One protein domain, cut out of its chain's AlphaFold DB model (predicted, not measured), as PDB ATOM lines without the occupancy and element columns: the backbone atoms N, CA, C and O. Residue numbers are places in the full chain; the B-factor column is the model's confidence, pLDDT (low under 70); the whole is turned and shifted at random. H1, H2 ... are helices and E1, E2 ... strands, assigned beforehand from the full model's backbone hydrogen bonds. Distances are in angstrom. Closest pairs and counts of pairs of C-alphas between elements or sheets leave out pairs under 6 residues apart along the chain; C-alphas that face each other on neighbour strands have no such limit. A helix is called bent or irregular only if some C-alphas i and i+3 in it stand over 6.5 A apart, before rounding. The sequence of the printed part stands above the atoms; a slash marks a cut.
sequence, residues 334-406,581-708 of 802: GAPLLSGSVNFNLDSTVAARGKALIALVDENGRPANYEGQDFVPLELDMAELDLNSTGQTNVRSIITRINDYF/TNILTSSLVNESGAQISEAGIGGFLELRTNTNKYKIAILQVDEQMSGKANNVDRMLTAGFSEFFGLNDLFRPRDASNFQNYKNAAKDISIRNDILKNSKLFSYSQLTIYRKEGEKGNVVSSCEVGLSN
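Overview. This is residues 334 to 406 and 581 to 708 of the 802 residues of the protein "Flagellar hook-associated protein FlgK putative" of Midichloria mitochondrii (strain IricVA) (UniProt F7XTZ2). Three small three-stranded sheets stand round the short helix H3, and the longest helix, H2, packs on two of them, E1-E7-E6 and E4-E3-E8. The long hairpin E12-E13 crosses E4-E3-E8; a small lobe holds E10, H4, H5, E11 and H6. The printed part has 201 residues with six named helices and thirteen named strands, in the order E1 E2 E3 E4 H1 E5 H2 E6 E7 E8 E9 H3 E10 H4 H5 E11 H6 E12 E13. The class is mixed, the sheets are antiparallel, and the whole is compact, with a radius of gyration of the C-alphas of 17.4 A and spans of 58 by 44 by 36 A.

Arrangement. The largest sheet runs E1, residues 337 to 345, E7, 602 to 609, and E6, 584 to 589; N 338 and O 607, 2.8 A, and N 606 and O 587, 2.8 A, are within hydrogen-bond range. H2, residues 395 to 406, is on it, two layers with a helix on one face, at a height of 6.6 A over the sheet, and lies over E6; the closest C-alphas of H2 and E6 are those of Ile 399 and Ser 586, 5.4 A apart. H3, residues 640 to 644, is on the same face, 8.3 A over the sheet; its closest C-alphas to E1 are Phe 644 and Gly 340, 5.2 A. H2 is also on the sheet E4, residues 378 to 381, E3, 355 to 361, and E8, 615 to 620, with N 380 and O 356 at 2.8 A and N 357 and O 619 at 2.8 A. That sheet and the hairpin of E12, residues 682 to 692, and E13, 698 to 705, make a sandwich, two sheets face to face, the parts that face each other 8.8 A centre to centre and the strands of the one at 86 degrees to those of the other; N 687 and O 703 of the hairpin are within hydrogen-bond range, 2.9 A apart. The third sheet is E5, residues 392 to 394, E2, 349 to 353, and E9, 624 to 628, with N 393 and O 350 at 2.9 A and N 626 and O 351 at 2.8 A; H3 and H1, residues 382 to 385, are on its same face. E10, residues 650 to 652, and E11, 668 to 670, pair through N 651 and O 669, 3.0 A. H4, residues 655 to 659, irregular with C-alphas 656 and 659 7.1 A apart, only grazes the largest sheet; H4 and H5, residues 664 to 667, are close but not clearly touching, their closest C-alphas those of Asn 657 and Ala 664, 7.9 A apart, and H6, residues 672 to 676, touches no helix. In H2, H3 and H6 every O i to N i+4 pair is within hydrogen-bond range; H4 has 0 of 1, and 1 of 2 O i to N i+3 pairs.

Along the chain. E1 begins at C-alpha 337 (15.132, -52.373, -33.832), measures 20.0 A and bends by 85 degrees at residue 342. E7 measures 22.4 A, H2 16.7 A and E12 28.1 A; E13 ends at C-alpha 705 (9.980, -33.257, -30.730).

Size, cuts and confidence. The farthest C-alphas, Asn 663 and Lys 695, are 59.6 A apart. Residues 407 to 580 are not printed; C-alphas 406 and 581 are 9.2 A apart. The links E3 to E4, E6 to E7 and E9 to H3 are long. Mean pLDDT of the printed part is 83.7; 34 residues are under 70, among them 626 to 636 and 690 to 701.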
ATOM      1  N   GLY A 334       9.939 -43.893 -33.560       82.44
ATOM      2  CA  GLY A 334      11.112 -44.736 -33.335       82.44
ATOM      3  C   GLY A 334      11.047 -46.114 -34.021       82.44
ATOM      4  O   GLY A 334      10.023 -46.549 -34.554       82.44
ATOM      5  N   ALA A 335      12.152 -46.855 -33.986       92.12
ATOM      6  CA  ALA A 335      12.161 -48.273 -34.343       92.12
ATOM      7  C   ALA A 335      12.352 -49.115 -33.071       92.12
ATOM      8  O   ALA A 335      13.153 -48.730 -32.221       92.12
ATOM      9  N   PRO A 336      11.675 -50.270 -32.917       94.69
ATOM     10  CA  PRO A 336      12.023 -51.230 -31.863       94.69
ATOM     11  C   PRO A 336      13.362 -51.935 -32.151       94.69
ATOM     12  O   PRO A 336      13.890 -52.643 -31.304       94.69
ATOM     13  N   LEU A 337      13.898 -51.768 -33.363       95.25
ATOM     14  CA  LEU A 337      15.132 -52.373 -33.832       95.25
ATOM     15  C   LEU A 337      15.944 -51.341 -34.617       95.25
ATOM     16  O   LEU A 337      15.476 -50.837 -35.639       95.25
ATOM     17  N   LEU A 338      17.164 -51.077 -34.166       95.69
ATOM     18  CA  LEU A 338      18.192 -50.363 -34.913       95.69
ATOM     19  C   LEU A 338      19.332 -51.338 -35.188       95.69
ATOM     20  O   LEU A 338      19.797 -52.022 -34.287       95.69
ATOM     21  N   SER A 339      19.759 -51.429 -36.439       93.31
ATOM     22  CA  SER A 339      20.779 -52.379 -36.874       93.31
ATOM     23  C   SER A 339      21.812 -51.613 -37.683       93.31
ATOM     24  O   SER A 339      21.458 -50.807 -38.545       93.31
ATOM     25  N   GLY A 340      23.078 -51.847 -37.376       92.88
ATOM     26  CA  GLY A 340      24.216 -51.214 -38.010       92.88
ATOM     27  C   GLY A 340      24.383 -51.623 -39.468       92.88
ATOM     28  O   GLY A 340      23.818 -52.617 -39.928       92.88
ATOM     29  N   SER A 341      25.182 -50.850 -40.192       90.50
ATOM     30  CA  SER A 341      25.640 -51.158 -41.555       90.50
ATOM     31  C   SER A 341      27.162 -51.297 -41.638       90.50
ATOM     32  O   SER A 341      27.690 -51.737 -42.658       90.50
ATOM     33  N   VAL A 342      27.874 -50.961 -40.558       89.81
ATOM     34  CA  VAL A 342      29.332 -51.030 -40.478       89.81
ATOM     35  C   VAL A 342      29.748 -52.285 -39.715       89.81
ATOM     36  O   VAL A 342      29.244 -52.560 -38.625       89.81
ATOM     37  N   ASN A 343      30.662 -53.051 -40.311       90.25
ATOM     38  CA  ASN A 343      31.146 -54.310 -39.761       90.25
ATOM     39  C   ASN A 343      32.258 -54.074 -38.718       90.25
ATOM     40  O   ASN A 343      33.281 -53.444 -39.009       90.25
ATOM     41  N   PHE A 344      32.062 -54.621 -37.522       92.00
ATOM     42  CA  PHE A 344      32.997 -54.638 -36.408       92.00
ATOM     43  C   PHE A 344      33.118 -56.043 -35.824       92.00
ATOM     44  O   PHE A 344      32.157 -56.800 -35.784       92.00
ATOM     45  N   ASN A 345      34.282 -56.350 -35.263       92.94
ATOM     46  CA  ASN A 345      34.445 -57.450 -34.310       92.94
ATOM     47  C   ASN A 345      34.192 -56.932 -32.886       92.94
ATOM     48  O   ASN A 345      34.430 -55.747 -32.629       92.94
ATOM     49  N   LEU A 346      33.820 -57.810 -31.946       89.75
ATOM     50  CA  LEU A 346      33.594 -57.441 -30.534       89.75
ATOM     51  C   LEU A 346      34.777 -56.675 -29.922       89.75
ATOM     52  O   LEU A 346      34.587 -55.691 -29.209       89.75
ATOM     53  N   ASP A 347      35.998 -57.081 -30.261       89.62
ATOM     54  CA  ASP A 347      37.223 -56.519 -29.688       89.62
ATOM     55  C   ASP A 347      37.812 -55.380 -30.540       89.62
ATOM     56  O   ASP A 347      38.933 -54.934 -30.303       89.62
ATOM     57  N   SER A 348      37.068 -54.893 -31.542       89.81
ATOM     58  CA  SER A 348      37.501 -53.749 -32.352       89.81
ATOM     59  C   SER A 348      37.639 -52.518 -31.467       89.81
ATOM     60  O   SER A 348      36.652 -52.070 -30.882       89.81
ATOM     61  N   THR A 349      38.844 -51.954 -31.407       89.56
ATOM     62  CA  THR A 349      39.094 -50.667 -30.760       89.56
ATOM     63  C   THR A 349      38.763 -49.520 -31.708       89.56
ATOM     64  O   THR A 349      39.123 -49.511 -32.892       89.56
ATOM     65  N   VAL A 350      38.050 -48.536 -31.178       88.62
ATOM     66  CA  VAL A 350      37.595 -47.345 -31.884       88.62
ATOM     67  C   VAL A 350      38.033 -46.134 -31.079       88.62
ATOM     68  O   VAL A 350      37.919 -46.125 -29.851       88.62
ATOM     69  N   ALA A 351      38.577 -45.123 -31.751       87.44
ATOM     70  CA  ALA A 351      38.844 -43.864 -31.076       87.44
ATOM     71  C   ALA A 351      37.515 -43.109 -30.980       87.44
ATOM     72  O   ALA A 351      36.915 -42.764 -31.996       87.44
ATOM     73  N   ALA A 352      37.017 -42.925 -29.764       85.44
ATOM     74  CA  ALA A 352      35.708 -42.348 -29.514       85.44
ATOM     75  C   ALA A 352      35.797 -41.338 -28.379       85.44
ATOM     76  O   ALA A 352      36.377 -41.606 -27.326       85.44
ATOM     77  N   ARG A 353      35.221 -40.163 -28.611       86.44
ATOM     78  CA  ARG A 353      35.076 -39.101 -27.619       86.44
ATOM     79  C   ARG A 353      33.685 -38.501 -27.734       86.44
ATOM     80  O   ARG A 353      33.123 -38.467 -28.832       86.44
ATOM     81  N   GLY A 354      33.195 -37.983 -26.614       88.81
ATOM     82  CA  GLY A 354      31.871 -37.384 -26.511       88.81
ATOM     83  C   GLY A 354      30.824 -38.338 -25.960       88.81
ATOM     84  O   GLY A 354      31.151 -39.409 -25.437       88.81
ATOM     85  N   LYS A 355      29.569 -37.905 -26.068       91.00
ATOM     86  CA  LYS A 355      28.412 -38.547 -25.461       91.00
ATOM     87  C   LYS A 355      27.284 -38.783 -26.462       91.00
ATOM     88  O   LYS A 355      26.884 -37.893 -27.225       91.00
ATOM     89  N   ALA A 356      26.670 -39.953 -26.347       93.12
ATOM     90  CA  ALA A 356      25.411 -40.286 -26.997       93.12
ATOM     91  C   ALA A 356      24.323 -40.495 -25.946       93.12
ATOM     92  O   ALA A 356      24.528 -41.187 -24.954       93.12
ATOM     93  N   LEU A 357      23.136 -39.942 -26.176       92.56
ATOM     94  CA  LEU A 357      21.965 -40.216 -25.354       92.56
ATOM     95  C   LEU A 357      21.117 -41.293 -26.031       92.56
ATOM     96  O   LEU A 357      20.630 -41.083 -27.141       92.56
ATOM     97  N   ILE A 358      20.899 -42.423 -25.365       94.56
ATOM     98  CA  ILE A 358      20.032 -43.505 -25.841       94.56
ATOM     99  C   ILE A 358      18.776 -43.520 -24.975       94.56
ATOM    100  O   ILE A 358      18.834 -43.792 -23.777       94.56
ATOM    101  N   ALA A 359      17.627 -43.235 -25.576       93.31
ATOM    102  CA  ALA A 359      16.338 -43.188 -24.904       93.31
ATOM    103  C   ALA A 359      15.399 -44.284 -25.407       93.31
ATOM    104  O   ALA A 359      15.383 -44.632 -26.591       93.31
ATOM    105  N   LEU A 360      14.562 -44.770 -24.492       93.25
ATOM    106  CA  LEU A 360      13.384 -45.551 -24.834       93.25
ATOM    107  C   LEU A 360      12.173 -44.633 -24.843       93.25
ATOM    108  O   LEU A 360      11.924 -43.922 -23.871       93.25
ATOM    109  N   VAL A 361      11.420 -44.675 -25.933       92.88
ATOM    110  CA  VAL A 361      10.208 -43.878 -26.117       92.88
ATOM    111  C   VAL A 361       9.013 -44.755 -26.479       92.88
ATOM    112  O   VAL A 361       9.174 -45.898 -26.915       92.88
ATOM    113  N   ASP A 362       7.808 -44.250 -26.248       91.31
ATOM    114  CA  ASP A 362       6.566 -44.872 -26.700       91.31
ATOM    115  C   ASP A 362       6.303 -44.598 -28.197       91.31
ATOM    116  O   ASP A 362       7.095 -43.962 -28.894       91.31
ATOM    117  N   GLU A 363       5.168 -45.069 -28.719       89.94
ATOM    118  CA  GLU A 363       4.788 -44.861 -30.127       89.94
ATOM    119  C   GLU A 363       4.545 -43.389 -30.506       89.94
ATOM    120  O   GLU A 363       4.491 -43.060 -31.694       89.94
ATOM    121  N   ASN A 364       4.385 -42.511 -29.512       87.44
ATOM    122  CA  ASN A 364       4.184 -41.076 -29.689       87.44
ATOM    123  C   ASN A 364       5.483 -40.276 -29.531       87.44
ATOM    124  O   ASN A 364       5.449 -39.060 -29.732       87.44
ATOM    125  N   GLY A 365       6.597 -40.930 -29.188       87.75
ATOM    126  CA  GLY A 365       7.880 -40.282 -28.937       87.75
ATOM    127  C   GLY A 365       8.046 -39.744 -27.513       87.75
ATOM    128  O   GLY A 365       8.995 -39.005 -27.263       87.75
ATOM    129  N   ARG A 366       7.155 -40.089 -26.576       88.94
ATOM    130  CA  ARG A 366       7.269 -39.722 -25.153       88.94
ATOM    131  C   ARG A 366       8.181 -40.701 -24.416       88.94
ATOM    132  O   ARG A 366       8.305 -41.828 -24.893       88.94
ATOM    133  N   PRO A 367       8.770 -40.343 -23.258       87.38
ATOM    134  CA  PRO A 367       9.560 -41.288 -22.474       87.38
ATOM    135  C   PRO A 367       8.803 -42.600 -22.249       87.38
ATOM    136  O   PRO A 367       7.611 -42.604 -21.936       87.38
ATOM    137  N   ALA A 368       9.487 -43.728 -22.416       88.88
ATOM    138  CA  ALA A 368       8.909 -45.022 -22.103       88.88
ATOM    139  C   ALA A 368       8.573 -45.081 -20.609       88.88
ATOM    140  O   ALA A 368       9.449 -44.903 -19.770       88.88
ATOM    141  N   ASN A 369       7.318 -45.373 -20.270       85.88
ATOM    142  CA  ASN A 369       6.918 -45.577 -18.883       85.88
ATOM    143  C   ASN A 369       7.035 -47.062 -18.500       85.88
ATOM    144  O   ASN A 369       6.366 -47.922 -19.093       85.88
ATOM    145  N   TYR A 370       7.887 -47.355 -17.519       80.50
ATOM    146  CA  TYR A 370       8.111 -48.682 -16.955       80.50
ATOM    147  C   TYR A 370       7.735 -48.673 -15.472       80.50
ATOM    148  O   TYR A 370       8.289 -47.913 -14.686       80.50
ATOM    149  N   GLU A 371       6.772 -49.517 -15.094       79.12
ATOM    150  CA  GLU A 371       6.258 -49.615 -13.716       79.12
ATOM    151  C   GLU A 371       5.757 -48.285 -13.116       79.12
ATOM    152  O   GLU A 371       5.866 -48.058 -11.914       79.12
ATOM    153  N   GLY A 372       5.180 -47.405 -13.941       80.00
ATOM    154  CA  GLY A 372       4.646 -46.116 -13.494       80.00
ATOM    155  C   GLY A 372       5.670 -44.982 -13.485       80.00
ATOM    156  O   GLY A 372       5.289 -43.843 -13.235       80.00
ATOM    157  N   GLN A 373       6.935 -45.256 -13.814       75.56
ATOM    158  CA  GLN A 373       8.001 -44.257 -13.879       75.56
ATOM    159  C   GLN A 373       8.522 -44.093 -15.306       75.56
ATOM    160  O   GLN A 373       8.640 -45.064 -16.058       75.56
ATOM    161  N   ASP A 374       8.844 -42.858 -15.676       82.56
ATOM    162  CA  ASP A 374       9.456 -42.561 -16.967       82.56
ATOM    163  C   ASP A 374      10.915 -43.021 -16.964       82.56
ATOM    164  O   ASP A 374      11.664 -42.790 -16.014       82.56
ATOM    165  N   PHE A 375      11.320 -43.713 -18.025       83.88
ATOM    166  CA  PHE A 375      12.665 -44.251 -18.136       83.88
ATOM    167  C   PHE A 375      13.656 -43.128 -18.446       83.88
ATOM    168  O   PHE A 375      13.530 -42.439 -19.461       83.88
ATOM    169  N   VAL A 376      14.668 -42.966 -17.595       84.31
ATOM    170  CA  VAL A 376      15.745 -41.996 -17.825       84.31
ATOM    171  C   VAL A 376      16.640 -42.502 -18.967       84.31
ATOM    172  O   VAL A 376      17.039 -43.673 -18.946       84.31
ATOM    173  N   PRO A 377      16.979 -41.675 -19.971       89.50
ATOM    174  CA  PRO A 377      17.890 -42.077 -21.040       89.50
ATOM    175  C   PRO A 377      19.290 -42.436 -20.534       89.50
ATOM    176  O   PRO A 377      19.779 -41.842 -19.578       89.50
ATOM    177  N   LEU A 378      19.951 -43.370 -21.215       91.12
ATOM    178  CA  LEU A 378      21.370 -43.647 -21.009       91.12
ATOM    179  C   LEU A 378      22.195 -42.529 -21.640       91.12
ATOM    180  O   LEU A 378      22.188 -42.391 -22.860       91.12
ATOM    181  N   GLU A 379      22.946 -41.789 -20.832       91.62
ATOM    182  CA  GLU A 379      24.084 -41.007 -21.317       91.62
ATOM    183  C   GLU A 379      25.294 -41.942 -21.438       91.62
ATOM    184  O   GLU A 379      25.869 -42.394 -20.446       91.62
ATOM    185  N   LEU A 380      25.627 -42.299 -22.672       92.38
ATOM    186  CA  LEU A 380      26.773 -43.120 -23.018       92.38
ATOM    187  C   LEU A 380      27.973 -42.206 -23.267       92.38
ATOM    188  O   LEU A 380      28.148 -41.701 -24.373       92.38
ATOM    189  N   ASP A 381      28.780 -41.991 -22.232       91.38
ATOM    190  CA  ASP A 381      30.023 -41.224 -22.316       91.38
ATOM    191  C   ASP A 381      31.194 -42.135 -22.712       91.38
ATOM    192  O   ASP A 381      31.574 -43.061 -21.988       91.38
ATOM    193  N   MET A 382      31.776 -41.876 -23.882       89.94
ATOM    194  CA  MET A 382      32.864 -42.688 -24.431       89.94
ATOM    195  C   MET A 382      34.168 -42.542 -23.643       89.94
ATOM    196  O   MET A 382      34.976 -43.470 -23.646       89.94
ATOM    197  N   ALA A 383      34.374 -41.419 -22.943       87.38
ATOM    198  CA  ALA A 383      35.552 -41.224 -22.099       87.38
ATOM    199  C   ALA A 383      35.526 -42.140 -20.865       87.38
ATOM    200  O   ALA A 383      36.575 -42.529 -20.357       87.38
ATOM    201  N   GLU A 384      34.339 -42.539 -20.405       86.44
ATOM    202  CA  GLU A 384      34.194 -43.498 -19.304       86.44
ATOM    203  C   GLU A 384      34.478 -44.944 -19.724       86.44
ATOM    204  O   GLU A 384      34.727 -45.801 -18.875       86.44
ATOM    205  N   LEU A 385      34.416 -45.217 -21.026       87.25
ATOM    206  CA  LEU A 385      34.711 -46.518 -21.619       87.25
ATOM    207  C   LEU A 385      36.125 -46.571 -22.215       87.25
ATOM    208  O   LEU A 385      36.434 -47.503 -22.964       87.25
ATOM    209  N   ASP A 386      36.950 -45.564 -21.921       84.88
ATOM    210  CA  ASP A 386      38.317 -45.455 -22.404       84.88
ATOM    211  C   ASP A 386      39.212 -46.476 -21.710       84.88
ATOM    212  O   ASP A 386      39.362 -46.501 -20.489       84.88
ATOM    213  N   LEU A 387      39.836 -47.310 -22.526       75.06
ATOM    214  CA  LEU A 387      40.649 -48.429 -22.103       75.06
ATOM    215  C   LEU A 387      41.873 -48.022 -21.291       75.06
ATOM    216  O   LEU A 387      42.243 -48.736 -20.366       75.06
ATOM    217  N   ASN A 388      42.513 -46.911 -21.660       76.75
ATOM    218  CA  ASN A 388      43.842 -46.550 -21.157       76.75
ATOM    219  C   ASN A 388      44.070 -45.029 -21.117       76.75
ATOM    220  O   ASN A 388      45.202 -44.575 -21.268       76.75
ATOM    221  N   SER A 389      43.016 -44.221 -20.963       79.31
ATOM    222  CA  SER A 389      43.111 -42.750 -21.103       79.31
ATOM    223  C   SER A 389      43.638 -42.302 -22.485       79.31
ATOM    224  O   SER A 389      44.265 -41.252 -22.621       79.31
ATOM    225  N   THR A 390      43.427 -43.122 -23.520       80.06
ATOM    226  CA  THR A 390      43.902 -42.879 -24.898       80.06
ATOM    227  C   THR A 390      42.808 -42.318 -25.811       80.06
ATOM    228  O   THR A 390      43.057 -42.003 -26.976       80.06
ATOM    229  N   GLY A 391      41.588 -42.175 -25.297       82.25
ATOM    230  CA  GLY A 391      40.367 -41.939 -26.057       82.25
ATOM    231  C   GLY A 391      39.938 -43.152 -26.880       82.25
ATOM    232  O   GLY A 391      39.308 -42.969 -27.919       82.25
ATOM    233  N   GLN A 392      40.331 -44.366 -26.483       87.06
ATOM    234  CA  GLN A 392      39.997 -45.591 -27.209       87.06
ATOM    235  C   GLN A 392      39.035 -46.435 -26.394       87.06
ATOM    236  O   GLN A 392      39.335 -46.820 -25.271       87.06
ATOM    237  N   THR A 393      37.916 -46.798 -26.999       88.06
ATOM    238  CA  THR A 393      36.986 -47.776 -26.441       88.06
ATOM    239  C   THR A 393      36.869 -48.969 -27.381       88.06
ATOM    240  O   THR A 393      37.358 -48.919 -28.509       88.06
ATOM    241  N   ASN A 394      36.242 -50.059 -26.953       89.00
ATOM    242  CA  ASN A 394      35.907 -51.151 -27.860       89.00
ATOM    243  C   ASN A 394      34.404 -51.404 -27.914       89.00
ATOM    244  O   ASN A 394      33.634 -51.010 -27.034       89.00
ATOM    245  N   VAL A 395      33.993 -52.078 -28.983       92.12
ATOM    246  CA  VAL A 395      32.580 -52.353 -29.255       92.12
ATOM    247  C   VAL A 395      31.953 -53.203 -28.148       92.12
ATOM    248  O   VAL A 395      30.814 -52.955 -27.757       92.12
ATOM    249  N   ARG A 396      32.701 -54.156 -27.577       90.38
ATOM    250  CA  ARG A 396      32.251 -54.976 -26.447       90.38
ATOM    251  C   ARG A 396      31.880 -54.133 -25.223       90.38
ATOM    252  O   ARG A 396      30.809 -54.354 -24.670       90.38
ATOM    253  N   SER A 397      32.692 -53.155 -24.825       88.06
ATOM    254  CA  SER A 397      32.386 -52.273 -23.689       88.06
ATOM    255  C   SER A 397      31.168 -51.400 -23.932       88.06
ATOM    256  O   SER A 397      30.365 -51.232 -23.017       88.06
ATOM    257  N   ILE A 398      30.990 -50.897 -25.156       92.44
ATOM    258  CA  ILE A 398      29.773 -50.176 -25.549       92.44
ATOM    259  C   ILE A 398      28.548 -51.086 -25.371       92.44
ATOM    260  O   ILE A 398      27.591 -50.711 -24.694       92.44
ATOM    261  N   ILE A 399      28.599 -52.307 -25.917       93.31
ATOM    262  CA  ILE A 399      27.518 -53.299 -25.811       93.31
ATOM    263  C   ILE A 399      27.215 -53.632 -24.348       93.31
ATOM    264  O   ILE A 399      26.053 -53.621 -23.943       93.31
ATOM    265  N   THR A 400      28.244 -53.921 -23.546       89.00
ATOM    266  CA  THR A 400      28.098 -54.227 -22.118       89.00
ATOM    267  C   THR A 400      27.471 -53.058 -21.377       89.00
ATOM    268  O   THR A 400      26.512 -53.272 -20.648       89.00
ATOM    269  N   ARG A 401      27.924 -51.821 -21.608       90.12
ATOM    270  CA  ARG A 401      27.369 -50.644 -20.934       90.12
ATOM    271  C   ARG A 401      25.891 -50.433 -21.257       90.12
ATOM    272  O   ARG A 401      25.107 -50.165 -20.349       90.12
ATOM    273  N   ILE A 402      25.501 -50.583 -22.524       93.38
ATOM    274  CA  ILE A 402      24.095 -50.476 -22.937       93.38
ATOM    275  C   ILE A 402      23.268 -51.595 -22.292       93.38
ATOM    276  O   ILE A 402      22.224 -51.326 -21.699       93.38
ATOM    277  N   ASN A 403      23.742 -52.841 -22.367       91.56
ATOM    278  CA  ASN A 403      23.046 -53.982 -21.776       91.56
ATOM    279  C   ASN A 403      22.912 -53.860 -20.260       91.56
ATOM    280  O   ASN A 403      21.826 -54.090 -19.754       91.56
ATOM    281  N   ASP A 404      23.960 -53.467 -19.539       86.31
ATOM    282  CA  ASP A 404      23.924 -53.301 -18.085       86.31
ATOM    283  C   ASP A 404      22.912 -52.217 -17.682       86.31
ATOM    284  O   ASP A 404      22.136 -52.412 -16.744       86.31
ATOM    285  N   TYR A 405      22.855 -51.103 -18.423       87.88
ATOM    286  CA  TYR A 405      21.926 -50.004 -18.149       87.88
ATOM    287  C   TYR A 405      20.458 -50.391 -18.356       87.88
ATOM    288  O   TYR A 405      19.604 -50.092 -17.519       87.88
ATOM    289  N   PHE A 406      20.158 -51.040 -19.484       88.75
ATOM    290  CA  PHE A 406      18.794 -51.433 -19.850       88.75
ATOM    291  C   PHE A 406      18.426 -52.851 -19.414       88.75
ATOM    292  O   PHE A 406      17.297 -53.305 -19.660       88.75
ATOM    293  N   THR A 581      13.360 -58.824 -17.444       68.56
ATOM    294  CA  THR A 581      13.166 -58.621 -18.874       68.56
ATOM    295  C   THR A 581      13.988 -57.411 -19.264       68.56
ATOM    296  O   THR A 581      13.613 -56.281 -18.963       68.56
ATOM    297  N   ASN A 582      15.140 -57.642 -19.904       74.56
ATOM    298  CA  ASN A 582      15.893 -56.553 -20.528       74.56
ATOM    299  C   ASN A 582      14.914 -55.766 -21.400       74.56
ATOM    300  O   ASN A 582      14.161 -56.359 -22.168       74.56
ATOM    301  N   ILE A 583      14.845 -54.452 -21.239       88.94
ATOM    302  CA  ILE A 583      13.864 -53.667 -21.999       88.94
ATOM    303  C   ILE A 583      14.438 -53.360 -23.388       88.94
ATOM    304  O   ILE A 583      13.719 -53.416 -24.389       88.94
ATOM    305  N   LEU A 584      15.753 -53.132 -23.428       93.75
ATOM    306  CA  LEU A 584      16.600 -52.993 -24.606       93.75
ATOM    307  C   LEU A 584      17.789 -53.942 -24.467       93.75
ATOM    308  O   LEU A 584      18.362 -54.063 -23.385       93.75
ATOM    309  N   THR A 585      18.168 -54.592 -25.558       95.00
ATOM    310  CA  THR A 585      19.412 -55.347 -25.675       95.00
ATOM    311  C   THR A 585      20.284 -54.749 -26.770       95.00
ATOM    312  O   THR A 585      19.788 -54.184 -27.746       95.00
ATOM    313  N   SER A 586      21.593 -54.865 -26.586       96.06
ATOM    314  CA  SER A 586      22.618 -54.545 -27.565       96.06
ATOM    315  C   SER A 586      23.455 -55.785 -27.861       96.06
ATOM    316  O   SER A 586      23.785 -56.554 -26.954       96.06
ATOM    317  N   SER A 587      23.795 -56.008 -29.125       96.56
ATOM    318  CA  SER A 587      24.620 -57.140 -29.550       96.56
ATOM    319  C   SER A 587      25.328 -56.842 -30.870       96.56
ATOM    320  O   SER A 587      24.969 -55.901 -31.572       96.56
ATOM    321  N   LEU A 588      26.341 -57.637 -31.224       96.12
ATOM    322  CA  LEU A 588      26.749 -57.757 -32.622       96.12
ATOM    323  C   LEU A 588      25.944 -58.875 -33.272       96.12
ATOM    324  O   LEU A 588      25.778 -59.937 -32.672       96.12
ATOM    325  N   VAL A 589      25.484 -58.651 -34.498       96.12
ATOM    326  CA  VAL A 589      24.790 -59.656 -35.308       96.12
ATOM    327  C   VAL A 589      25.468 -59.822 -36.662       96.12
ATOM    328  O   VAL A 589      26.021 -58.872 -37.205       96.12
ATOM    329  N   ASN A 590      25.443 -61.020 -37.231       94.25
ATOM    330  CA  ASN A 590      25.908 -61.235 -38.602       94.25
ATOM    331  C   ASN A 590      24.859 -60.754 -39.634       94.25
ATOM    332  O   ASN A 590      23.812 -60.212 -39.281       94.25
ATOM    333  N   GLU A 591      25.112 -60.984 -40.925       90.00
ATOM    334  CA  GLU A 591      24.195 -60.599 -42.014       90.00
ATOM    335  C   GLU A 591      22.813 -61.273 -41.938       90.00
ATOM    336  O   GLU A 591      21.833 -60.718 -42.436       90.00
ATOM    337  N   SER A 592      22.702 -62.442 -41.289       91.81
ATOM    338  CA  SER A 592      21.418 -63.121 -41.064       91.81
ATOM    339  C   SER A 592      20.697 -62.663 -39.791       91.81
ATOM    340  O   SER A 592      19.596 -63.140 -39.510       91.81
ATOM    341  N   GLY A 593      21.280 -61.728 -39.032       92.50
ATOM    342  CA  GLY A 593      20.741 -61.241 -37.763       92.50
ATOM    343  C   GLY A 593      21.014 -62.166 -36.573       92.50
ATOM    344  O   GLY A 593      20.446 -61.961 -35.502       92.50
ATOM    345  N   ALA A 594      21.860 -63.189 -36.728       95.88
ATOM    346  CA  ALA A 594      22.251 -64.059 -35.626       95.88
ATOM    347  C   ALA A 594      23.310 -63.377 -34.755       95.88
ATOM    348  O   ALA A 594      24.287 -62.831 -35.269       95.88
ATOM    349  N   GLN A 595      23.121 -63.430 -33.437       95.62
ATOM    350  CA  GLN A 595      24.041 -62.837 -32.473       95.62
ATOM    351  C   GLN A 595      25.429 -63.487 -32.543       95.62
ATOM    352  O   GLN A 595      25.562 -64.709 -32.569       95.62
ATOM    353  N   ILE A 596      26.456 -62.646 -32.504       94.69
ATOM    354  CA  ILE A 596      27.862 -63.022 -32.439       94.69
ATOM    355  C   ILE A 596      28.334 -62.852 -30.994       94.69
ATOM    356  O   ILE A 596      28.285 -61.755 -30.434       94.69
ATOM    357  N   SER A 597      28.788 -63.944 -30.382       89.19
ATOM    358  CA  SER A 597      29.363 -63.970 -29.029       89.19
ATOM    359  C   SER A 597      30.881 -64.179 -29.024       89.19
ATOM    360  O   SER A 597      31.543 -63.856 -28.034       89.19
ATOM    361  N   GLU A 598      31.432 -64.703 -30.119       88.75
ATOM    362  CA  GLU A 598      32.846 -65.048 -30.255       88.75
ATOM    363  C   GLU A 598      33.690 -63.857 -30.730       88.75
ATOM    364  O   GLU A 598      33.266 -63.035 -31.546       88.75
ATOM    365  N   ALA A 599      34.911 -63.768 -30.203       85.75
ATOM    366  CA  ALA A 599      35.916 -62.801 -30.632       85.75
ATOM    367  C   ALA A 599      36.345 -63.042 -32.092       85.75
ATOM    368  O   ALA A 599      36.326 -64.166 -32.584       85.75
ATOM    369  N   GLY A 600      36.771 -61.985 -32.788       87.44
ATOM    370  CA  GLY A 600      37.335 -62.083 -34.143       87.44
ATOM    371  C   GLY A 600      36.333 -62.260 -35.294       87.44
ATOM    372  O   GLY A 600      36.718 -62.048 -36.443       87.44
ATOM    373  N   ILE A 601      35.066 -62.575 -35.013       92.62
ATOM    374  CA  ILE A 601      34.002 -62.631 -36.025       92.62
ATOM    375  C   ILE A 601      33.402 -61.234 -36.214       92.62
ATOM    376  O   ILE A 601      33.040 -60.565 -35.243       92.62
ATOM    377  N   GLY A 602      33.296 -60.809 -37.473       92.06
ATOM    378  CA  GLY A 602      32.710 -59.526 -37.846       92.06
ATOM    379  C   GLY A 602      31.186 -59.551 -37.881       92.06
ATOM    380  O   GLY A 602      30.585 -60.504 -38.377       92.06
ATOM    381  N   GLY A 603      30.562 -58.481 -37.399       94.19
ATOM    382  CA  GLY A 603      29.126 -58.242 -37.490       94.19
ATOM    383  C   GLY A 603      28.750 -56.777 -37.305       94.19
ATOM    384  O   GLY A 603      29.592 -55.888 -37.276       94.19
ATOM    385  N   PHE A 604      27.457 -56.525 -37.179       94.69
ATOM    386  CA  PHE A 604      26.853 -55.201 -37.125       94.69
ATOM    387  C   PHE A 604      26.260 -54.962 -35.740       94.69
ATOM    388  O   PHE A 604      25.609 -55.849 -35.190       94.69
ATOM    389  N   LEU A 605      26.461 -53.768 -35.176       96.56
ATOM    390  CA  LEU A 605      25.848 -53.404 -33.896       96.56
ATOM    391  C   LEU A 605      24.326 -53.379 -34.040       96.56
ATOM    392  O   LEU A 605      23.792 -52.716 -34.919       96.56
ATOM    393  N   GLU A 606      23.624 -54.083 -33.170       97.12
ATOM    394  CA  GLU A 606      22.173 -54.112 -33.101       97.12
ATOM    395  C   GLU A 606      21.717 -53.585 -31.740       97.12
ATOM    396  O   GLU A 606      22.307 -53.909 -30.711       97.12
ATOM    397  N   LEU A 607      20.660 -52.773 -31.744       97.12
ATOM    398  CA  LEU A 607      19.893 -52.366 -30.575       97.12
ATOM    399  C   LEU A 607      18.450 -52.827 -30.776       97.12
ATOM    400  O   LEU A 607      17.807 -52.437 -31.752       97.12
ATOM    401  N   ARG A 608      17.929 -53.643 -29.862       96.00
ATOM    402  CA  ARG A 608      16.613 -54.275 -29.998       96.00
ATOM    403  C   ARG A 608      15.820 -54.188 -28.708       96.00
ATOM    404  O   ARG A 608      16.273 -54.630 -27.657       96.00
ATOM    405  N   THR A 609      14.606 -53.658 -28.776       94.94
ATOM    406  CA  THR A 609      13.672 -53.734 -27.655       94.94
ATOM    407  C   THR A 609      13.049 -55.124 -27.594       94.94
ATOM    408  O   THR A 609      12.669 -55.705 -28.611       94.94
ATOM    409  N   ASN A 610      12.872 -55.659 -26.386       90.25
ATOM    410  CA  ASN A 610      12.220 -56.965 -26.199       90.25
ATOM    411  C   ASN A 610      10.690 -56.903 -26.356       90.25
ATOM    412  O   ASN A 610       9.991 -57.908 -26.249       90.25
ATOM    413  N   THR A 611      10.154 -55.711 -26.611       89.69
ATOM    414  CA  THR A 611       8.738 -55.458 -26.853       89.69
ATOM    415  C   THR A 611       8.571 -54.424 -27.954       89.69
ATOM    416  O   THR A 611       9.327 -53.458 -28.040       89.69
ATOM    417  N   ASN A 612       7.517 -54.572 -28.753       90.25
ATOM    418  CA  ASN A 612       7.138 -53.572 -29.748       90.25
ATOM    419  C   ASN A 612       6.542 -52.300 -29.124       90.25
ATOM    420  O   ASN A 612       6.388 -51.317 -29.843       90.25
ATOM    421  N   LYS A 613       6.219 -52.308 -27.819       91.56
ATOM    422  CA  LYS A 613       5.684 -51.142 -27.092       91.56
ATOM    423  C   LYS A 613       6.679 -49.982 -27.058       91.56
ATOM    424  O   LYS A 613       6.270 -48.829 -27.140       91.56
ATOM    425  N   TYR A 614       7.964 -50.297 -26.914       93.38
ATOM    426  CA  TYR A 614       9.025 -49.302 -26.810       93.38
ATOM    427  C   TYR A 614       9.808 -49.199 -28.105       93.38
ATOM    428  O   TYR A 614       9.853 -50.129 -28.914       93.38
ATOM    429  N   LYS A 615      10.402 -48.032 -28.286       94.62
ATOM    430  CA  LYS A 615      11.094 -47.607 -29.489       94.62
ATOM    431  C   LYS A 615      12.391 -46.935 -29.077       94.62
ATOM    432  O   LYS A 615      12.490 -46.412 -27.970       94.62
ATOM    433  N   ILE A 616      13.377 -46.966 -29.958       95.75
ATOM    434  CA  ILE A 616      14.722 -46.485 -29.659       95.75
ATOM    435  C   ILE A 616      14.902 -45.116 -30.307       95.75
ATOM    436  O   ILE A 616      14.695 -44.963 -31.514       95.75
ATOM    437  N   ALA A 617      15.304 -44.137 -29.503       94.69
ATOM    438  CA  ALA A 617      15.717 -42.819 -29.957       94.69
ATOM    439  C   ALA A 617      17.156 -42.558 -29.510       94.69
ATOM    440  O   ALA A 617      17.514 -42.839 -28.369       94.69
ATOM    441  N   ILE A 618      17.981 -42.028 -30.413       93.88
ATOM    442  CA  ILE A 618      19.378 -41.697 -30.127       93.88
ATOM    443  C   ILE A 618      19.585 -40.214 -30.421       93.88
ATOM    444  O   ILE A 618      19.199 -39.737 -31.489       93.88
ATOM    445  N   LEU A 619      20.185 -39.499 -29.475       90.88
ATOM    446  CA  LEU A 619      20.695 -38.144 -29.654       90.88
ATOM    447  C   LEU A 619      22.212 -38.174 -29.596       90.88
ATOM    448  O   LEU A 619      22.791 -38.758 -28.687       90.88
ATOM    449  N   GLN A 620      22.845 -37.477 -30.523       88.00
ATOM    450  CA  GLN A 620      24.276 -37.207 -30.465       88.00
ATOM    451  C   GLN A 620      24.450 -35.874 -29.724       88.00
ATOM    452  O   GLN A 620      23.896 -34.869 -30.177       88.00
ATOM    453  N   VAL A 621      25.129 -35.866 -28.571       82.44
ATOM    454  CA  VAL A 621      25.244 -34.669 -27.714       82.44
ATOM    455  C   VAL A 621      26.475 -33.847 -28.100       82.44
ATOM    456  O   VAL A 621      26.355 -32.650 -28.354       82.44
ATOM    457  N   ASP A 622      27.642 -34.483 -28.195       77.81
ATOM    458  CA  ASP A 622      28.929 -33.807 -28.396       77.81
ATOM    459  C   ASP A 622      30.013 -34.765 -28.931       77.81
ATOM    460  O   ASP A 622      31.040 -34.965 -28.295       77.81
ATOM    461  N   GLU A 623      29.820 -35.391 -30.098       63.81
ATOM    462  CA  GLU A 623      30.689 -36.513 -30.504       63.81
ATOM    463  C   GLU A 623      31.635 -36.288 -31.686       63.81
ATOM    464  O   GLU A 623      31.300 -35.697 -32.717       63.81
ATOM    465  N   GLN A 624      32.819 -36.892 -31.519       73.44
ATOM    466  CA  GLN A 624      33.797 -37.202 -32.555       73.44
ATOM    467  C   GLN A 624      34.203 -38.682 -32.403       73.44
ATOM    468  O   GLN A 624      35.166 -38.999 -31.701       73.44
ATOM    469  N   MET A 625      33.476 -39.616 -33.030       76.06
ATOM    470  CA  MET A 625      33.971 -40.992 -33.180       76.06
ATOM    471  C   MET A 625      34.892 -41.060 -34.394       76.06
ATOM    472  O   MET A 625      34.425 -40.994 -35.526       76.06
ATOM    473  N   SER A 626      36.197 -41.194 -34.171       68.00
ATOM    474  CA  SER A 626      37.226 -41.142 -35.206       68.00
ATOM    475  C   SER A 626      37.761 -42.536 -35.555       68.00
ATOM    476  O   SER A 626      38.795 -42.945 -35.045       68.00
ATOM    477  N   GLY A 627      37.090 -43.253 -36.461       68.56
ATOM    478  CA  GLY A 627      37.625 -44.445 -37.144       68.56
ATOM    479  C   GLY A 627      38.243 -45.561 -36.271       68.56
ATOM    480  O   GLY A 627      38.110 -45.610 -35.047       68.56
ATOM    481  N   LYS A 628      38.922 -46.516 -36.922       64.75
ATOM    482  CA  LYS A 628      39.743 -47.522 -36.224       64.75
ATOM    483  C   LYS A 628      41.007 -46.844 -35.699       64.75
ATOM    484  O   LYS A 628      41.656 -46.127 -36.455       64.75
ATOM    485  N   ALA A 629      41.395 -47.146 -34.460       59.53
ATOM    486  CA  ALA A 629      42.543 -46.532 -33.780       59.53
ATOM    487  C   ALA A 629      43.854 -46.535 -34.597       59.53
ATOM    488  O   ALA A 629      44.657 -45.614 -34.487       59.53
ATOM    489  N   ASN A 630      44.044 -47.542 -35.456       60.59
ATOM    490  CA  ASN A 630      45.273 -47.730 -36.231       60.59
ATOM    491  C   ASN A 630      45.228 -47.093 -37.633       60.59
ATOM    492  O   ASN A 630      46.176 -47.249 -38.394       60.59
ATOM    493  N   ASN A 631      44.129 -46.427 -38.005       55.31
ATOM    494  CA  ASN A 631      43.917 -45.884 -39.349       55.31
ATOM    495  C   ASN A 631      43.631 -44.376 -39.267       55.31
ATOM    496  O   ASN A 631      42.511 -43.908 -39.475       55.31
ATOM    497  N   VAL A 632      44.668 -43.626 -38.888       47.03
ATOM    498  CA  VAL A 632      44.598 -42.196 -38.535       47.03
ATOM    499  C   VAL A 632      44.228 -41.303 -39.732       47.03
ATOM    500  O   VAL A 632      43.677 -40.221 -39.547       47.03
ATOM    501  N   ASP A 633      44.435 -41.775 -40.964       45.25
ATOM    502  CA  ASP A 633      44.257 -40.979 -42.190       45.25
ATOM    503  C   ASP A 633      42.792 -40.711 -42.579       45.25
ATOM    504  O   ASP A 633      42.515 -39.972 -43.526       45.25
ATOM    505  N   ARG A 634      41.819 -41.278 -41.853       50.53
ATOM    506  CA  ARG A 634      40.388 -40.992 -42.046       50.53
ATOM    507  C   ARG A 634      39.673 -40.831 -40.707       50.53
ATOM    508  O   ARG A 634      38.777 -41.607 -40.379       50.53
ATOM    509  N   MET A 635      40.041 -39.802 -39.943       51.34
ATOM    510  CA  MET A 635      39.211 -39.311 -38.837       51.34
ATOM    511  C   MET A 635      37.906 -38.726 -39.400       51.34
ATOM    512  O   MET A 635      37.766 -37.522 -39.601       51.34
ATOM    513  N   LEU A 636      36.938 -39.589 -39.706       63.94
ATOM    514  CA  LEU A 636      35.564 -39.154 -39.924       63.94
ATOM    515  C   LEU A 636      35.050 -38.651 -38.579       63.94
ATOM    516  O   LEU A 636      35.080 -39.389 -37.607       63.94
ATOM    517  N   THR A 637      34.624 -37.394 -38.496       76.31
ATOM    518  CA  THR A 637      33.885 -36.911 -37.325       76.31
ATOM    519  C   THR A 637      32.437 -37.361 -37.489       76.31
ATOM    520  O   THR A 637      31.630 -36.640 -38.071       76.31
ATOM    521  N   ALA A 638      32.143 -38.589 -37.064       85.44
ATOM    522  CA  ALA A 638      30.801 -39.164 -37.082       85.44
ATOM    523  C   ALA A 638      30.256 -39.253 -35.650       85.44
ATOM    524  O   ALA A 638      31.015 -39.507 -34.713       85.44
ATOM    525  N   GLY A 639      28.948 -39.055 -35.477       90.25
ATOM    526  CA  GLY A 639      28.287 -39.363 -34.206       90.25
ATOM    527  C   GLY A 639      27.921 -40.844 -34.098       90.25
ATOM    528  O   GLY A 639      27.945 -41.565 -35.097       90.25
ATOM    529  N   PHE A 640      27.544 -41.299 -32.903       93.25
ATOM    530  CA  PHE A 640      27.347 -42.711 -32.555       93.25
ATOM    531  C   PHE A 640      26.530 -43.515 -33.574       93.25
ATOM    532  O   PHE A 640      26.992 -44.531 -34.099       93.25
ATOM    533  N   SER A 641      25.325 -43.045 -33.913       94.00
ATOM    534  CA  SER A 641      24.462 -43.735 -34.880       94.00
ATOM    535  C   SER A 641      25.079 -43.812 -36.276       94.00
ATOM    536  O   SER A 641      24.912 -44.825 -36.944       94.00
ATOM    537  N   GLU A 642      25.784 -42.763 -36.715       92.38
ATOM    538  CA  GLU A 642      26.433 -42.712 -38.032       92.38
ATOM    539  C   GLU A 642      27.657 -43.625 -38.076       92.38
ATOM    540  O   GLU A 642      27.839 -44.361 -39.040       92.38
ATOM    541  N   PHE A 643      28.455 -43.630 -37.007       91.81
ATOM    542  CA  PHE A 643      29.651 -44.456 -36.895       91.81
ATOM    543  C   PHE A 643      29.337 -45.956 -37.002       91.81
ATOM    544  O   PHE A 643      30.042 -46.695 -37.688       91.81
ATOM    545  N   PHE A 644      28.254 -46.403 -36.359       93.31
ATOM    546  CA  PHE A 644      27.791 -47.793 -36.431       93.31
ATOM    547  C   PHE A 644      26.801 -48.056 -37.582       93.31
ATOM    548  O   PHE A 644      26.507 -49.213 -37.893       93.31
ATOM    549  N   GLY A 645      26.269 -47.008 -38.215       93.62
ATOM    550  CA  GLY A 645      25.216 -47.094 -39.230       93.62
ATOM    551  C   GLY A 645      23.875 -47.623 -38.701       93.62
ATOM    552  O   GLY A 645      23.136 -48.280 -39.434       93.62
ATOM    553  N   LEU A 646      23.575 -47.393 -37.413       93.81
ATOM    554  CA  LEU A 646      22.424 -47.967 -36.687       93.81
ATOM    555  C   LEU A 646      21.071 -47.610 -37.304       93.81
ATOM    556  O   LEU A 646      20.086 -48.343 -37.172       93.81
ATOM    557  N   ASN A 647      21.017 -46.454 -37.954       93.06
ATOM    558  CA  ASN A 647      19.819 -45.907 -38.546       93.06
ATOM    559  C   ASN A 647      20.112 -45.358 -39.943       93.06
ATOM    560  O   ASN A 647      19.576 -44.327 -40.335       93.06
ATOM    561  N   ASP A 648      20.956 -46.039 -40.714       94.50
ATOM    562  CA  ASP A 648      21.167 -45.674 -42.112       94.50
ATOM    563  C   ASP A 648      19.831 -45.654 -42.859       94.50
ATOM    564  O   ASP A 648      18.994 -46.531 -42.650       94.50
ATOM    565  N   LEU A 649      19.614 -44.659 -43.717       94.94
ATOM    566  CA  LEU A 649      18.439 -44.575 -44.586       94.94
ATOM    567  C   LEU A 649      18.624 -45.468 -45.814       94.94
ATOM    568  O   LEU A 649      17.733 -46.225 -46.215       94.94
ATOM    569  N   PHE A 650      19.805 -45.348 -46.404       94.62
ATOM    570  CA  PHE A 650      20.260 -46.105 -47.545       94.62
ATOM    571  C   PHE A 650      21.167 -47.233 -47.080       94.62
ATOM    572  O   PHE A 650      22.088 -47.008 -46.299       94.62
ATOM    573  N   ARG A 651      20.941 -48.432 -47.606       88.00
ATOM    574  CA  ARG A 651      21.888 -49.540 -47.486       88.00
ATOM    575  C   ARG A 651      22.300 -49.982 -48.885       88.00
ATOM    576  O   ARG A 651      21.444 -49.986 -49.782       88.00
ATOM    577  N   PRO A 652      23.577 -50.337 -49.091       78.50
ATOM    578  CA  PRO A 652      23.960 -50.989 -50.326       78.50
ATOM    579  C   PRO A 652      23.195 -52.311 -50.421       78.50
ATOM    580  O   PRO A 652      22.915 -52.961 -49.410       78.50
ATOM    581  N   ARG A 653      22.842 -52.711 -51.640       77.56
ATOM    582  CA  ARG A 653      22.270 -54.038 -51.889       77.56
ATOM    583  C   ARG A 653      23.242 -55.156 -51.492       77.56
ATOM    584  O   ARG A 653      22.792 -56.214 -51.066       77.56
ATOM    585  N   ASP A 654      24.542 -54.887 -51.605       74.62
ATOM    586  CA  ASP A 654      25.641 -55.772 -51.231       74.62
ATOM    587  C   ASP A 654      26.531 -55.096 -50.173       74.62
ATOM    588  O   ASP A 654      27.174 -54.076 -50.434       74.62
ATOM    589  N   ALA A 655      26.553 -55.648 -48.958       68.25
ATOM    590  CA  ALA A 655      27.313 -55.093 -47.840       68.25
ATOM    591  C   ALA A 655      28.835 -55.139 -48.072       68.25
ATOM    592  O   ALA A 655      29.559 -54.296 -47.534       68.25
ATOM    593  N   SER A 656      29.321 -56.064 -48.909       67.19
ATOM    594  CA  SER A 656      30.749 -56.196 -49.221       67.19
ATOM    595  C   SER A 656      31.289 -55.001 -50.022       67.19
ATOM    596  O   SER A 656      32.443 -54.605 -49.848       67.19
ATOM    597  N   ASN A 657      30.431 -54.334 -50.802       64.81
ATOM    598  CA  ASN A 657      30.794 -53.176 -51.626       64.81
ATOM    599  C   ASN A 657      30.848 -51.849 -50.847       64.81
ATOM    600  O   ASN A 657      31.300 -50.832 -51.383       64.81
ATOM    601  N   PHE A 658      30.422 -51.829 -49.577       62.00
ATOM    602  CA  PHE A 658      30.274 -50.580 -48.821       62.00
ATOM    603  C   PHE A 658      31.600 -49.852 -48.571       62.00
ATOM    604  O   PHE A 658      31.611 -48.630 -48.455       62.00
ATOM    605  N   GLN A 659      32.729 -50.570 -48.508       61.41
ATOM    606  CA  GLN A 659      34.021 -49.950 -48.183       61.41
ATOM    607  C   GLN A 659      34.638 -49.165 -49.346       61.41
ATOM    608  O   GLN A 659      35.324 -48.169 -49.112       61.41
ATOM    609  N   ASN A 660      34.371 -49.583 -50.586       67.19
ATOM    610  CA  ASN A 660      35.007 -49.001 -51.769       67.19
ATOM    611  C   ASN A 660      34.068 -48.101 -52.575       67.19
ATOM    612  O   ASN A 660      34.546 -47.384 -53.449       67.19
ATOM    613  N   TYR A 661      32.754 -48.144 -52.312       71.75
ATOM    614  CA  TYR A 661      31.721 -47.392 -53.043       71.75
ATOM    615  C   TYR A 661      31.764 -47.580 -54.574       71.75
ATOM    616  O   TYR A 661      31.089 -46.871 -55.328       71.75
ATOM    617  N   LYS A 662      32.516 -48.584 -55.036       74.94
ATOM    618  CA  LYS A 662      32.470 -49.116 -56.391       74.94
ATOM    619  C   LYS A 662      31.035 -49.596 -56.601       74.94
ATOM    620  O   LYS A 662      30.506 -50.304 -55.751       74.94
ATOM    621  N   ASN A 663      30.381 -49.140 -57.665       87.06
ATOM    622  CA  ASN A 663      28.961 -49.414 -57.926       87.06
ATOM    623  C   ASN A 663      27.952 -48.813 -56.932       87.06
ATOM    624  O   ASN A 663      26.810 -49.266 -56.870       87.06
ATOM    625  N   ALA A 664      28.297 -47.735 -56.218       91.31
ATOM    626  CA  ALA A 664      27.347 -47.054 -55.333       91.31
ATOM    627  C   ALA A 664      26.018 -46.692 -56.026       91.31
ATOM    628  O   ALA A 664      24.967 -46.768 -55.398       91.31
ATOM    629  N   ALA A 665      26.032 -46.340 -57.317       93.56
ATOM    630  CA  ALA A 665      24.807 -46.041 -58.059       93.56
ATOM    631  C   ALA A 665      23.957 -47.276 -58.381       93.56
ATOM    632  O   ALA A 665      22.744 -47.165 -58.476       93.56
ATOM    633  N   LYS A 666      24.573 -48.450 -58.538       93.38
ATOM    634  CA  LYS A 666      23.880 -49.731 -58.743       93.38
ATOM    635  C   LYS A 666      23.195 -50.200 -57.462       93.38
ATOM    636  O   LYS A 666      22.069 -50.705 -57.490       93.38
ATOM    637  N   ASP A 667      23.893 -50.017 -56.345       90.81
ATOM    638  CA  ASP A 667      23.556 -50.644 -55.071       90.81
ATOM    639  C   ASP A 667      22.774 -49.724 -54.130       90.81
ATOM    640  O   ASP A 667      22.208 -50.215 -53.150       90.81
ATOM    641  N   ILE A 668      22.684 -48.419 -54.417       93.00
ATOM    642  CA  ILE A 668      21.921 -47.484 -53.588       93.00
ATOM    643  C   ILE A 668      20.443 -47.892 -53.534       93.00
ATOM    644  O   ILE A 668      19.737 -48.007 -54.539       93.00
ATOM    645  N   SER A 669      19.954 -48.117 -52.318       94.56
ATOM    646  CA  SER A 669      18.560 -48.464 -52.074       94.56
ATOM    647  C   SER A 669      18.121 -47.973 -50.703       94.56
ATOM    648  O   SER A 669      18.893 -48.001 -49.746       94.56
ATOM    649  N   ILE A 670      16.880 -47.492 -50.600       95.12
ATOM    650  CA  ILE A 670      16.278 -47.195 -49.296       95.12
ATOM    651  C   ILE A 670      15.988 -48.523 -48.609       95.12
ATOM    652  O   ILE A 670      15.487 -49.452 -49.249       95.12
ATOM    653  N   ARG A 671      16.239 -48.604 -47.302       93.50
ATOM    654  CA  ARG A 671      15.889 -49.801 -46.539       93.50
ATOM    655  C   ARG A 671      14.418 -50.181 -46.712       93.50
ATOM    656  O   ARG A 671      13.507 -49.351 -46.674       93.50
ATOM    657  N   ASN A 672      14.190 -51.481 -46.859       92.81
ATOM    658  CA  ASN A 672      12.869 -52.033 -47.137       92.81
ATOM    659  C   ASN A 672      11.863 -51.799 -45.995       92.81
ATOM    660  O   ASN A 672      10.671 -51.641 -46.242       92.81
ATOM    661  N   ASP A 673      12.318 -51.766 -44.745       92.25
ATOM    662  CA  ASP A 673      11.467 -51.470 -43.591       92.25
ATOM    663  C   ASP A 673      10.978 -50.013 -43.591       92.25
ATOM    664  O   ASP A 673       9.792 -49.786 -43.365       92.25
ATOM    665  N   ILE A 674      11.829 -49.048 -43.952       93.62
ATOM    666  CA  ILE A 674      11.443 -47.638 -44.139       93.62
ATOM    667  C   ILE A 674      10.483 -47.484 -45.331       93.62
ATOM    668  O   ILE A 674       9.504 -46.739 -45.255       93.62
ATOM    669  N   LEU A 675      10.707 -48.223 -46.426       93.75
ATOM    670  CA  LEU A 675       9.783 -48.247 -47.569       93.75
ATOM    671  C   LEU A 675       8.391 -48.775 -47.185       93.75
ATOM    672  O   LEU A 675       7.385 -48.246 -47.662       93.75
ATOM    673  N   LYS A 676       8.325 -49.803 -46.330       94.38
ATOM    674  CA  LYS A 676       7.068 -50.391 -45.833       94.38
ATOM    675  C   LYS A 676       6.402 -49.534 -44.760       94.38
ATOM    676  O   LYS A 676       5.177 -49.459 -44.714       94.38
ATOM    677  N   ASN A 677       7.194 -48.893 -43.906       92.69
ATOM    678  CA  ASN A 677       6.728 -48.051 -42.818       92.69
ATOM    679  C   ASN A 677       7.468 -46.711 -42.823       92.69
ATOM    680  O   ASN A 677       8.512 -46.546 -42.191       92.69
ATOM    681  N   SER A 678       6.859 -45.718 -43.470       92.69
ATOM    682  CA  SER A 678       7.451 -44.387 -43.586       92.69
ATOM    683  C   SER A 678       7.670 -43.679 -42.250       92.69
ATOM    684  O   SER A 678       8.465 -42.751 -42.198       92.69
ATOM    685  N   LYS A 679       6.999 -44.109 -41.171       89.81
ATOM    686  CA  LYS A 679       7.179 -43.529 -39.831       89.81
ATOM    687  C   LYS A 679       8.554 -43.819 -39.225       89.81
ATOM    688  O   LYS A 679       8.884 -43.203 -38.221       89.81
ATOM    689  N   LEU A 680       9.321 -44.750 -39.802       91.75
ATOM    690  CA  LEU A 680      10.708 -45.036 -39.419       91.75
ATOM    691  C   LEU A 680      11.704 -44.024 -40.009       91.75
ATOM    692  O   LEU A 680      12.872 -44.026 -39.629       91.75
ATOM    693  N   PHE A 681      11.256 -43.154 -40.922       92.94
ATOM    694  CA  PHE A 681      12.078 -42.056 -41.417       92.94
ATOM    695  C   PHE A 681      12.408 -41.094 -40.276       92.94
ATOM    696  O   PHE A 681      11.533 -40.692 -39.508       92.94
ATOM    697  N   SER A 682      13.678 -40.733 -40.160       91.75
ATOM    698  CA  SER A 682      14.209 -39.935 -39.062       91.75
ATOM    699  C   SER A 682      14.370 -38.488 -39.486       91.75
ATOM    700  O   SER A 682      15.102 -38.165 -40.419       91.75
ATOM    701  N   TYR A 683      13.622 -37.627 -38.809       89.25
ATOM    702  CA  TYR A 683      13.552 -36.189 -39.076       89.25
ATOM    703  C   TYR A 683      13.228 -35.365 -37.829       89.25
ATOM    704  O   TYR A 683      13.137 -34.143 -37.897       89.25
ATOM    705  N   SER A 684      12.981 -36.041 -36.710       86.75
ATOM    706  CA  SER A 684      12.745 -35.428 -35.412       86.75
ATOM    707  C   SER A 684      14.025 -35.517 -34.594       86.75
ATOM    708  O   SER A 684      14.940 -36.269 -34.929       86.75
ATOM    709  N   GLN A 685      14.102 -34.766 -33.507       86.50
ATOM    710  CA  GLN A 685      15.233 -34.838 -32.597       86.50
ATOM    711  C   GLN A 685      14.717 -35.182 -31.214       86.50
ATOM    712  O   GLN A 685      13.686 -34.676 -30.765       86.50
ATOM    713  N   LEU A 686      15.456 -36.042 -30.528       85.31
ATOM    714  CA  LEU A 686      15.243 -36.242 -29.112       85.31
ATOM    715  C   LEU A 686      15.612 -34.935 -28.406       85.31
ATOM    716  O   LEU A 686      16.749 -34.475 -28.487       85.31
ATOM    717  N   THR A 687      14.638 -34.308 -27.767       83.25
ATOM    718  CA  THR A 687      14.853 -33.084 -27.004       83.25
ATOM    719  C   THR A 687      14.780 -33.437 -25.532       83.25
ATOM    720  O   THR A 687      13.839 -34.094 -25.083       83.25
ATOM    721  N   ILE A 688      15.797 -33.020 -24.785       76.00
ATOM    722  CA  ILE A 688      15.800 -33.136 -23.332       76.00
ATOM    723  C   ILE A 688      14.999 -31.948 -22.814       76.00
ATOM    724  O   ILE A 688      15.463 -30.809 -22.858       76.00
ATOM    725  N   TYR A 689      13.778 -32.202 -22.359       70.19
ATOM    726  CA  TYR A 689      12.974 -31.186 -21.708       70.19
ATOM    727  C   TYR A 689      13.197 -31.269 -20.210       70.19
ATOM    728  O   TYR A 689      12.909 -32.272 -19.555       70.19
ATOM    729  N   ARG A 690      13.684 -30.154 -19.678       62.91
ATOM    730  CA  ARG A 690      13.588 -29.822 -18.265       62.91
ATOM    731  C   ARG A 690      12.156 -29.372 -18.016       62.91
ATOM    732  O   ARG A 690      11.817 -28.229 -18.308       62.91
ATOM    733  N   LYS A 691      11.290 -30.279 -17.569       58.75
ATOM    734  CA  LYS A 691       9.939 -29.892 -17.163       58.75
ATOM    735  C   LYS A 691      10.061 -29.219 -15.800       58.75
ATOM    736  O   LYS A 691      10.470 -29.873 -14.845       58.75
ATOM    737  N   GLU A 692       9.746 -27.929 -15.717       52.38
ATOM    738  CA  GLU A 692       9.492 -27.294 -14.423       52.38
ATOM    739  C   GLU A 692       8.254 -27.971 -13.821       52.38
ATOM    740  O   GLU A 692       7.157 -27.924 -14.384       52.38
ATOM    741  N   GLY A 693       8.439 -28.683 -12.714       56.03
ATOM    742  CA  GLY A 693       7.340 -29.175 -11.898       56.03
ATOM    743  C   GLY A 693       6.548 -28.014 -11.291       56.03
ATOM    744  O   GLY A 693       7.005 -26.871 -11.290       56.03
ATOM    745  N   GLU A 694       5.386 -28.304 -10.699       49.59
ATOM    746  CA  GLU A 694       4.481 -27.304 -10.090       49.59
ATOM    747  C   GLU A 694       5.128 -26.436  -8.984       49.59
ATOM    748  O   GLU A 694       4.536 -25.455  -8.542       49.59
ATOM    749  N   LYS A 695       6.356 -26.763  -8.553       53.78
ATOM    750  CA  LYS A 695       7.163 -26.019  -7.572       53.78
ATOM    751  C   LYS A 695       8.490 -25.458  -8.119       53.78
ATOM    752  O   LYS A 695       9.343 -25.069  -7.332       53.78
ATOM    753  N   GLY A 696       8.700 -25.436  -9.439       54.22
ATOM    754  CA  GLY A 696       9.942 -24.940 -10.058       54.22
ATOM    755  C   GLY A 696      11.112 -25.936 -10.078       54.22
ATOM    756  O   GLY A 696      12.204 -25.583 -10.511       54.22
ATOM    757  N   ASN A 697      10.897 -27.185  -9.653       47.53
ATOM    758  CA  ASN A 697      11.926 -28.227  -9.689       47.53
ATOM    759  C   ASN A 697      11.995 -28.890 -11.066       47.53
ATOM    760  O   ASN A 697      10.973 -29.182 -11.682       47.53
ATOM    761  N   VAL A 698      13.209 -29.096 -11.563       47.28
ATOM    762  CA  VAL A 698      13.476 -29.534 -12.934       47.28
ATOM    763  C   VAL A 698      13.493 -31.059 -13.018       47.28
ATOM    764  O   VAL A 698      14.402 -31.679 -12.481       47.28
ATOM    765  N   VAL A 699      12.551 -31.659 -13.754       55.19
ATOM    766  CA  VAL A 699      12.619 -33.078 -14.155       55.19
ATOM    767  C   VAL A 699      13.245 -33.179 -15.528       55.19
ATOM    768  O   VAL A 699      12.746 -32.575 -16.481       55.19
ATOM    769  N   SER A 700      14.305 -33.974 -15.656       57.09
ATOM    770  CA  SER A 700      14.844 -34.319 -16.971       57.09
ATOM    771  C   SER A 700      13.997 -35.430 -17.592       57.09
ATOM    772  O   SER A 700      14.048 -36.575 -17.163       57.09
ATOM    773  N   SER A 701      13.206 -35.089 -18.606       63.22
ATOM    774  CA  SER A 701      12.487 -36.051 -19.448       63.22
ATOM    775  C   SER A 701      12.907 -35.853 -20.901       63.22
ATOM    776  O   SER A 701      13.350 -34.769 -21.282       63.22
ATOM    777  N   CYS A 702      12.801 -36.887 -21.728       70.44
ATOM    778  CA  CYS A 702      13.127 -36.780 -23.144       70.44
ATOM    779  C   CYS A 702      11.884 -37.011 -24.001       70.44
ATOM    780  O   CYS A 702      11.225 -38.039 -23.896       70.44
ATOM    781  N   GLU A 703      11.578 -36.081 -24.893       76.88
ATOM    782  CA  GLU A 703      10.511 -36.267 -25.872       76.88
ATOM    783  C   GLU A 703      11.085 -36.079 -27.270       76.88
ATOM    784  O   GLU A 703      11.930 -35.214 -27.521       76.88
ATOM    785  N   VAL A 704      10.638 -36.917 -28.197       74.25
ATOM    786  CA  VAL A 704      10.930 -36.757 -29.613       74.25
ATOM    787  C   VAL A 704      10.042 -35.643 -30.146       74.25
ATOM    788  O   VAL A 704       8.870 -35.834 -30.469       74.25
ATOM    789  N   GLY A 705      10.625 -34.450 -30.213       72.69
ATOM    790  CA  GLY A 705       9.980 -33.257 -30.730       72.69
ATOM    791  C   GLY A 705      10.366 -32.978 -32.178       72.69
ATOM    792  O   GLY A 705      11.429 -33.378 -32.666       72.69
ATOM    793  N   LEU A 706       9.518 -32.206 -32.854       63.41
ATOM    794  CA  LEU A 706       9.940 -31.465 -34.039       63.41
ATOM    795  C   LEU A 706      10.852 -30.336 -33.550       63.41
ATOM    796  O   LEU A 706      10.369 -29.267 -33.180       63.41
ATOM    797  N   SER A 707      12.156 -30.582 -33.458       55.38
ATOM    798  CA  SER A 707      13.086 -29.505 -33.145       55.38
ATOM    799  C   SER A 707      13.257 -28.601 -34.368       55.38
ATOM    800  O   SER A 707      13.138 -29.027 -35.518       55.38
ATOM    801  N   ASN A 708      13.607 -27.337 -34.126       49.12
ATOM    802  CA  ASN A 708      14.086 -26.427 -35.169       49.12
ATOM    803  C   ASN A 708      15.482 -26.821 -35.696       49.12
ATOM    804  O   ASN A 708      16.108 -26.014 -36.385       49.12
TER     805      ASN A 708